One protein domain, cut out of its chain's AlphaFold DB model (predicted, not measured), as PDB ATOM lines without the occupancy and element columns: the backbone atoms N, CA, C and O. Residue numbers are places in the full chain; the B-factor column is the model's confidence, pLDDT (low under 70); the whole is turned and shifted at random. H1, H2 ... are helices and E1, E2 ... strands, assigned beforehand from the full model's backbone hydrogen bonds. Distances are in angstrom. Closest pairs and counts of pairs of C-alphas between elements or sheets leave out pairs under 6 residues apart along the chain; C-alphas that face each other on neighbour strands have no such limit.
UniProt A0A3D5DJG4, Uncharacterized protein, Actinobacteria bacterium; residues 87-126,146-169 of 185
ATOM      1  N   GLN A  87       9.169 -70.316  65.179       84.00
ATOM      2  CA  GLN A  87       8.478 -70.581  63.914       84.00
ATOM      3  C   GLN A  87       8.729 -69.489  62.869       84.00
ATOM      4  O   GLN A  87       8.963 -69.801  61.703       84.00
ATOM      5  N   SER A  88       8.682 -68.214  63.261       87.81
ATOM      6  CA  SER A  88       8.912 -67.102  62.332       87.81
ATOM      7  C   SER A  88      10.359 -67.078  61.842       87.81
ATOM      8  O   SER A  88      10.593 -66.836  60.663       87.81
ATOM      9  N   LEU A  89      11.310 -67.382  62.732       89.62
ATOM     10  CA  LEU A  89      12.729 -67.501  62.393       89.62
ATOM     11  C   LEU A  89      12.993 -68.690  61.463       89.62
ATOM     12  O   LEU A  89      13.822 -68.578  60.573       89.62
ATOM     13  N   TRP A  90      12.279 -69.810  61.630       88.81
ATOM     14  CA  TRP A  90      12.369 -70.956  60.719       88.81
ATOM     15  C   TRP A  90      11.749 -70.673  59.348       88.81
ATOM     16  O   TRP A  90      12.335 -71.009  58.325       88.81
ATOM     17  N   SER A  91      10.563 -70.062  59.317       85.88
ATOM     18  CA  SER A  91       9.748 -69.954  58.096       85.88
ATOM     19  C   SER A  91      10.317 -68.990  57.051       85.88
ATOM     20  O   SER A  91       9.882 -69.021  55.906       85.88
ATOM     21  N   ALA A  92      11.243 -68.105  57.435       82.62
ATOM     22  CA  ALA A  92      11.873 -67.166  56.511       82.62
ATOM     23  C   ALA A  92      12.940 -67.836  55.613       82.62
ATOM     24  O   ALA A  92      12.862 -67.668  54.395       82.62
ATOM     25  N   PRO A  93      13.910 -68.597  56.157       85.62
ATOM     26  CA  PRO A  93      14.880 -69.336  55.350       85.62
ATOM     27  C   PRO A  93      14.461 -70.784  55.025       85.62
ATOM     28  O   PRO A  93      14.962 -71.347  54.053       85.62
ATOM     29  N   GLY A  94      13.596 -71.407  55.832       85.44
ATOM     30  CA  GLY A  94      13.213 -72.820  55.739       85.44
ATOM     31  C   GLY A  94      11.832 -73.069  55.127       85.44
ATOM     32  O   GLY A  94      11.093 -72.149  54.791       85.44
ATOM     33  N   ASP A  95      11.468 -74.347  54.998       87.31
ATOM     34  CA  ASP A  95      10.135 -74.756  54.545       87.31
ATOM     35  C   ASP A  95       9.147 -74.750  55.732       87.31
ATOM     36  O   ASP A  95       9.320 -75.542  56.669       87.31
ATOM     37  N   PRO A  96       8.106 -73.894  55.725       88.06
ATOM     38  CA  PRO A  96       7.133 -73.811  56.813       88.06
ATOM     39  C   PRO A  96       6.280 -75.078  56.975       88.06
ATOM     40  O   PRO A  96       5.634 -75.233  58.011       88.06
ATOM     41  N   ALA A  97       6.261 -75.980  55.987       89.06
ATOM     42  CA  ALA A  97       5.569 -77.263  56.080       89.06
ATOM     43  C   ALA A  97       6.356 -78.318  56.880       89.06
ATOM     44  O   ALA A  97       5.786 -79.343  57.261       89.06
ATOM     45  N   VAL A  98       7.648 -78.089  57.151       88.50
ATOM     46  CA  VAL A  98       8.470 -79.007  57.948       88.50
ATOM     47  C   VAL A  98       8.067 -78.900  59.422       88.50
ATOM     48  O   VAL A  98       8.163 -77.819  60.006       88.50
ATOM     49  N   PRO A  99       7.638 -80.001  60.063       85.44
ATOM     50  CA  PRO A  99       7.225 -79.957  61.457       85.44
ATOM     51  C   PRO A  99       8.417 -79.689  62.386       85.44
ATOM     52  O   PRO A  99       9.443 -80.372  62.318       85.44
ATOM     53  N   SER A 100       8.247 -78.729  63.298       84.44
ATOM     54  CA  SER A 100       9.280 -78.235  64.216       84.44
ATOM     55  C   SER A 100       8.717 -78.131  65.637       84.44
ATOM     56  O   SER A 100       7.707 -77.468  65.865       84.44
ATOM     57  N   VAL A 101       9.342 -78.835  66.587       86.94
ATOM     58  CA  VAL A 101       9.015 -78.810  68.018       86.94
ATOM     59  C   VAL A 101      10.258 -79.009  68.904       86.94
ATOM     60  O   VAL A 101      10.589 -78.138  69.708       86.94
ATOM     61  N   HIS A 102      10.894 -80.189  68.863       91.06
ATOM     62  CA  HIS A 102      11.946 -80.583  69.807       91.06
ATOM     63  C   HIS A 102      13.024 -81.424  69.130       91.06
ATOM     64  O   HIS A 102      12.723 -82.459  68.537       91.06
ATOM     65  N   ALA A 103      14.284 -80.995  69.268       92.44
ATOM     66  CA  ALA A 103      15.432 -81.598  68.581       92.44
ATOM     67  C   ALA A 103      15.204 -81.746  67.059       92.44
ATOM     68  O   ALA A 103      15.681 -82.681  66.424       92.44
ATOM     69  N   ASP A 104      14.443 -80.813  66.495       92.31
ATOM     70  CA  ASP A 104      14.013 -80.761  65.101       92.31
ATOM     71  C   ASP A 104      15.064 -80.102  64.194       92.31
ATOM     72  O   ASP A 104      16.214 -79.878  64.593       92.31
ATOM     73  N   SER A 105      14.664 -79.754  62.968       94.88
ATOM     74  CA  SER A 105      15.542 -79.086  62.011       94.88
ATOM     75  C   SER A 105      16.029 -77.707  62.460       94.88
ATOM     76  O   SER A 105      17.159 -77.357  62.124       94.88
ATOM     77  N   PHE A 106      15.268 -76.943  63.252       94.31
ATOM     78  CA  PHE A 106      15.714 -75.641  63.760       94.31
ATOM     79  C   PHE A 106      16.889 -75.820  64.727       94.31
ATOM     80  O   PHE A 106      17.987 -75.296  64.505       94.31
ATOM     81  N   ALA A 107      16.686 -76.613  65.783       94.38
ATOM     82  CA  ALA A 107      17.701 -76.826  66.814       94.38
ATOM     83  C   ALA A 107      18.928 -77.566  66.256       94.38
ATOM     84  O   ALA A 107      20.073 -77.214  66.556       94.38
ATOM     85  N   THR A 108      18.695 -78.565  65.403       96.25
ATOM     86  CA  THR A 108      19.760 -79.368  64.796       96.25
ATOM     87  C   THR A 108      20.605 -78.548  63.827       96.25
ATOM     88  O   THR A 108      21.829 -78.674  63.847       96.25
ATOM     89  N   SER A 109      19.999 -77.653  63.038       96.50
ATOM     90  CA  SER A 109      20.744 -76.756  62.143       96.50
ATOM     91  C   SER A 109      21.705 -75.868  62.930       96.50
ATOM     92  O   SER A 109      22.894 -75.812  62.614       96.50
ATOM     93  N   ILE A 110      21.233 -75.234  64.012       96.56
ATOM     94  CA  ILE A 110      22.091 -74.415  64.882       96.56
ATOM     95  C   ILE A 110      23.257 -75.250  65.430       96.56
ATOM     96  O   ILE A 110      24.402 -74.794  65.419       96.56
ATOM     97  N   MET A 111      23.005 -76.488  65.862       97.62
ATOM     98  CA  MET A 111      24.068 -77.370  66.349       97.62
ATOM     99  C   MET A 111      25.067 -77.756  65.253       97.62
ATOM    100  O   MET A 111      26.267 -77.700  65.504       97.62
ATOM    101  N   LEU A 112      24.620 -78.046  64.028       97.56
ATOM    102  CA  LEU A 112      25.500 -78.290  62.876       97.56
ATOM    103  C   LEU A 112      26.373 -77.072  62.532       97.56
ATOM    104  O   LEU A 112      27.518 -77.226  62.105       97.56
ATOM    105  N   ALA A 113      25.865 -75.855  62.733       97.94
ATOM    106  CA  ALA A 113      26.634 -74.631  62.529       97.94
ATOM    107  C   ALA A 113      27.653 -74.365  63.639       97.94
ATOM    108  O   ALA A 113      28.781 -73.951  63.360       97.94
ATOM    109  N   ARG A 114      27.258 -74.567  64.899       97.62
ATOM    110  CA  ARG A 114      28.033 -74.121  66.063       97.62
ATOM    111  C   ARG A 114      28.955 -75.192  66.623       97.62
ATOM    112  O   ARG A 114      30.031 -74.843  67.099       97.62
ATOM    113  N   ARG A 115      28.508 -76.447  66.635       97.44
ATOM    114  CA  ARG A 115      29.153 -77.603  67.278       97.44
ATOM    115  C   ARG A 115      28.868 -78.888  66.479       97.44
ATOM    116  O   ARG A 115      28.238 -79.807  67.014       97.44
ATOM    117  N   PRO A 116      29.267 -78.956  65.192       97.19
ATOM    118  CA  PRO A 116      28.951 -80.087  64.316       97.19
ATOM    119  C   PRO A 116      29.429 -81.433  64.869       97.19
ATOM    120  O   PRO A 116      28.789 -82.451  64.639       97.19
ATOM    121  N   GLU A 117      30.506 -81.445  65.655       97.25
ATOM    122  CA  GLU A 117      31.044 -82.639  66.307       97.25
ATOM    123  C   GLU A 117      30.081 -83.287  67.317       97.25
ATOM    124  O   GLU A 117      30.262 -84.444  67.689       97.25
ATOM    125  N   LEU A 118      29.055 -82.553  67.764       97.25
ATOM    126  CA  LEU A 118      28.031 -83.039  68.689       97.25
ATOM    127  C   LEU A 118      26.800 -83.613  67.972       97.25
ATOM    128  O   LEU A 118      25.903 -84.135  68.634       97.25
ATOM    129  N   VAL A 119      26.745 -83.538  66.638       96.56
ATOM    130  CA  VAL A 119      25.615 -84.016  65.835       96.56
ATOM    131  C   VAL A 119      26.026 -85.241  65.026       96.56
ATOM    132  O   VAL A 119      26.945 -85.203  64.214       96.56
ATOM    133  N   ARG A 120      25.298 -86.344  65.208       94.50
ATOM    134  CA  ARG A 120      25.456 -87.568  64.406       94.50
ATOM    135  C   ARG A 120      24.484 -87.530  63.233       94.50
ATOM    136  O   ARG A 120      23.368 -88.034  63.345       94.50
ATOM    137  N   ALA A 121      24.884 -86.871  62.147       90.00
ATOM    138  CA  ALA A 121      24.023 -86.659  60.980       90.00
ATOM    139  C   ALA A 121      23.561 -87.973  60.321       90.00
ATOM    140  O   ALA A 121      22.442 -88.062  59.829       90.00
ATOM    141  N   ASP A 122      24.380 -89.022  60.405       92.06
ATOM    142  CA  ASP A 122      24.078 -90.383  59.950       92.06
ATOM    143  C   ASP A 122      22.998 -91.096  60.785       92.06
ATOM    144  O   ASP A 122      22.531 -92.168  60.405       92.06
ATOM    145  N   ARG A 123      22.598 -90.523  61.928       93.56
ATOM    146  CA  ARG A 123      21.631 -91.112  62.870       93.56
ATOM    147  C   ARG A 123      20.388 -90.255  63.085       93.56
ATOM    148  O   ARG A 123      19.687 -90.453  64.078       93.56
ATOM    149  N   MET A 124      20.122 -89.297  62.199       93.38
ATOM    150  CA  MET A 124      18.907 -88.490  62.291       93.38
ATOM    151  C   MET A 124      17.674 -89.366  62.017       93.38
ATOM    152  O   MET A 124      17.601 -89.995  60.957       93.38
ATOM    153  N   PRO A 125      16.716 -89.446  62.957       91.81
ATOM    154  CA  PRO A 125      15.507 -90.232  62.765       91.81
ATOM    155  C   PRO A 125      14.602 -89.586  61.707       91.81
ATOM    156  O   PRO A 125      14.727 -88.403  61.385       91.81
ATOM    157  N   GLY A 126      13.671 -90.377  61.170       88.69
ATOM    158  CA  GLY A 126      12.561 -89.850  60.378       88.69
ATOM    159  C   GLY A 126      11.609 -88.973  61.208       88.69
ATOM    160  O   GLY A 126      11.788 -88.841  62.420       88.69
ATOM    161  N   SER A 146      12.653 -91.871  69.229       92.38
ATOM    162  CA  SER A 146      13.979 -91.238  69.184       92.38
ATOM    163  C   SER A 146      14.128 -90.056  70.144       92.38
ATOM    164  O   SER A 146      15.235 -89.553  70.341       92.38
ATOM    165  N   GLY A 147      13.010 -89.576  70.696       91.25
ATOM    166  CA  GLY A 147      12.929 -88.319  71.434       91.25
ATOM    167  C   GLY A 147      12.828 -87.068  70.551       91.25
ATOM    168  O   GLY A 147      12.465 -86.021  71.070       91.25
ATOM    169  N   VAL A 148      13.078 -87.147  69.236       93.75
ATOM    170  CA  VAL A 148      12.844 -86.026  68.305       93.75
ATOM    171  C   VAL A 148      11.346 -85.847  68.086       93.75
ATOM    172  O   VAL A 148      10.662 -86.818  67.771       93.75
ATOM    173  N   ILE A 149      10.842 -84.620  68.207       92.88
ATOM    174  CA  ILE A 149       9.472 -84.256  67.839       92.88
ATOM    175  C   ILE A 149       9.541 -83.242  66.692       92.88
ATOM    176  O   ILE A 149      10.063 -82.143  66.869       92.88
ATOM    177  N   GLY A 150       9.030 -83.617  65.520       92.69
ATOM    178  CA  GLY A 150       9.233 -82.904  64.256       92.69
ATOM    179  C   GLY A 150      10.035 -83.734  63.254       92.69
ATOM    180  O   GLY A 150      10.034 -84.962  63.332       92.69
ATOM    181  N   ASP A 151      10.715 -83.074  62.316       93.88
ATOM    182  CA  ASP A 151      11.657 -83.706  61.384       93.88
ATOM    183  C   ASP A 151      13.004 -82.980  61.443       93.88
ATOM    184  O   ASP A 151      13.063 -81.768  61.236       93.88
ATOM    185  N   ALA A 152      14.087 -83.700  61.745       94.38
ATOM    186  CA  ALA A 152      15.443 -83.150  61.826       94.38
ATOM    187  C   ALA A 152      16.226 -83.262  60.507       94.38
ATOM    188  O   ALA A 152      17.297 -82.673  60.377       94.38
ATOM    189  N   ARG A 153      15.714 -83.998  59.514       94.25
ATOM    190  CA  ARG A 153      16.442 -84.311  58.270       94.25
ATOM    191  C   ARG A 153      16.542 -83.131  57.305       94.25
ATOM    192  O   ARG A 153      17.293 -83.204  56.341       94.25
ATOM    193  N   HIS A 154      15.807 -82.052  57.572       94.06
ATOM    194  CA  HIS A 154      15.912 -80.790  56.838       94.06
ATOM    195  C   HIS A 154      16.967 -79.857  57.447       94.06
ATOM    196  O   HIS A 154      17.135 -78.729  56.982       94.06
ATOM    197  N   ALA A 155      17.679 -80.305  58.484       95.25
ATOM    198  CA  ALA A 155      18.739 -79.526  59.087       95.25
ATOM    199  C   ALA A 155      19.953 -79.405  58.163       95.25
ATOM    200  O   ALA A 155      20.405 -80.383  57.565       95.25
ATOM    201  N   SER A 156      20.546 -78.216  58.123       95.69
ATOM    202  CA  SER A 156      21.824 -77.993  57.451       95.69
ATOM    203  C   SER A 156      22.686 -77.001  58.217       95.69
ATOM    204  O   SER A 156      22.215 -76.230  59.062       95.69
ATOM    205  N   ARG A 157      23.988 -77.024  57.927       97.19
ATOM    206  CA  ARG A 157      24.941 -76.085  58.518       97.19
ATOM    207  C   ARG A 157      24.647 -74.657  58.065       97.19
ATOM    208  O   ARG A 157      24.688 -73.739  58.877       97.19
ATOM    209  N   GLU A 158      24.345 -74.487  56.785       96.75
ATOM    210  CA  GLU A 158      24.031 -73.210  56.147       96.75
ATOM    211  C   GLU A 158      22.793 -72.590  56.796       96.75
ATOM    212  O   GLU A 158      22.831 -71.441  57.229       96.75
ATOM    213  N   MET A 159      21.740 -73.395  56.979       95.75
ATOM    214  CA  MET A 159      20.537 -72.991  57.704       95.75
ATOM    215  C   MET A 159      20.873 -72.552  59.129       95.75
ATOM    216  O   MET A 159      20.428 -71.508  59.595       95.75
ATOM    217  N   GLY A 160      21.721 -73.313  59.819       96.69
ATOM    218  CA  GLY A 160      22.116 -73.014  61.191       96.69
ATOM    219  C   GLY A 160      22.849 -71.691  61.360       96.69
ATOM    220  O   GLY A 160      22.695 -71.048  62.396       96.69
ATOM    221  N   ILE A 161      23.631 -71.274  60.359       97.25
ATOM    222  CA  ILE A 161      24.308 -69.972  60.360       97.25
ATOM    223  C   ILE A 161      23.269 -68.846  60.325       97.25
ATOM    224  O   ILE A 161      23.355 -67.934  61.147       97.25
ATOM    225  N   HIS A 162      22.274 -68.946  59.438       95.81
ATOM    226  CA  HIS A 162      21.189 -67.967  59.334       95.81
ATOM    227  C   HIS A 162      20.340 -67.926  60.606       95.81
ATOM    228  O   HIS A 162      20.240 -66.883  61.243       95.81
ATOM    229  N   LEU A 163      19.832 -69.079  61.055       95.38
ATOM    230  CA  LEU A 163      18.979 -69.161  62.245       95.38
ATOM    231  C   LEU A 163      19.678 -68.657  63.511       95.38
ATOM    232  O   LEU A 163      19.040 -68.046  64.371       95.38
ATOM    233  N   TRP A 164      20.981 -68.922  63.650       95.75
ATOM    234  CA  TRP A 164      21.764 -68.413  64.772       95.75
ATOM    235  C   TRP A 164      21.874 -66.889  64.730       95.75
ATOM    236  O   TRP A 164      21.633 -66.245  65.750       95.75
ATOM    237  N   GLN A 165      22.218 -66.328  63.569       95.75
ATOM    238  CA  GLN A 165      22.334 -64.884  63.393       95.75
ATOM    239  C   GLN A 165      20.992 -64.194  63.669       95.75
ATOM    240  O   GLN A 165      20.931 -63.329  64.539       95.75
ATOM    241  N   ASP A 166      19.908 -64.666  63.053       94.94
ATOM    242  CA  ASP A 166      18.575 -64.080  63.220       94.94
ATOM    243  C   ASP A 166      18.081 -64.182  64.675       94.94
ATOM    244  O   ASP A 166      17.464 -63.255  65.201       94.94
ATOM    245  N   SER A 167      18.392 -65.284  65.371       94.00
ATOM    246  CA  SER A 167      18.068 -65.441  66.797       94.00
ATOM    247  C   SER A 167      18.823 -64.444  67.681       94.00
ATOM    248  O   SER A 167      18.254 -63.915  68.638       94.00
ATOM    249  N   VAL A 168      20.107 -64.207  67.389       94.44
ATOM    250  CA  VAL A 168      20.942 -63.247  68.123       94.44
ATOM    251  C   VAL A 168      20.484 -61.819  67.851       94.44
ATOM    252  O   VAL A 168      20.326 -61.058  68.804       94.44
ATOM    253  N   ASP A 169      20.219 -61.471  66.592       95.62
ATOM    254  CA  ASP A 169      19.765 -60.135  66.200       95.62
ATOM    255  C   ASP A 169      18.406 -59.812  66.821       95.62
ATOM    256  O   ASP A 169      18.219 -58.739  67.401       95.62
TER     257      ASP A 169
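AT A GLANCE: This is residues 87 to 126 and 146 to 169 of the 185 residues of an uncharacterized protein of Actinobacteria bacterium (UniProt A0A3D5DJG4). Two helices, H2 and H3, meet about perpendicular, H3 starting beside H2 and running away from it, while the short helix H1 packs on residues 163 to 167 of H3. Strand E1, in a short antiparallel pairing with residues 149 to 150, lies off the end of H2 that begins at residue 105, and the loop of residues 115 to 126 lies on the side of H2 away from H3. The printed part has 64 residues, with three named helices and one named strand in the order H1, E1, H2, H3; under half of the residues are in named elements, and the class is mostly helix. It is compact, with a radius of gyration of the C-alphas of 10.7 A, and spans 31 by 26 by 15 A.

HOW THE PARTS SIT: The longest helix, H3, residues 157 to 169, touches H2, residues 105 to 114; their closest C-alphas, those of Ile 110 and Gly 160, are 3.9 A apart. Their lines are about perpendicular, at 88 degrees. H3 touches H1, residues 87 to 91, with residues 163 to 167 alone; the closest C-alphas are those of Leu 89 and Leu 163, 6.5 A apart. H1 and H2 are close but not clearly touching, the closest C-alphas being those of Trp 90 and Phe 106, at 6.5 A. E1, residues 100 to 102, pairs with no named strand, but is antiparallel to residues 149 to 150. E1 and H3 are apart. In H1, H2 and H3 every O i to N i+4 pair is within hydrogen-bond range.

IN THESE COORDINATES: H3 is 18.4 A long and ends at C-alpha 169 (19.765, -60.135, 66.200). H2 is 14.0 A long and begins at C-alpha 105 (15.542, -79.086, 62.011). H1 measures 6.0 A from C-alpha 87 (8.478, -70.581, 63.914), and E1 6.6 A.

THE WHOLE: The farthest C-alphas, those of Ser 146 and Asp 169, are 31.8 A apart. Residues 127 to 145 are not printed; C-alphas 126 and 146 are 9.0 A apart across this cut, in the link from H2 to H3. The link from E1 to H2 is tight and that from H1 to E1 short. Residues 115 to 126 hold no named element. Mean pLDDT of the printed part is 92.9, and no printed residue is under 70.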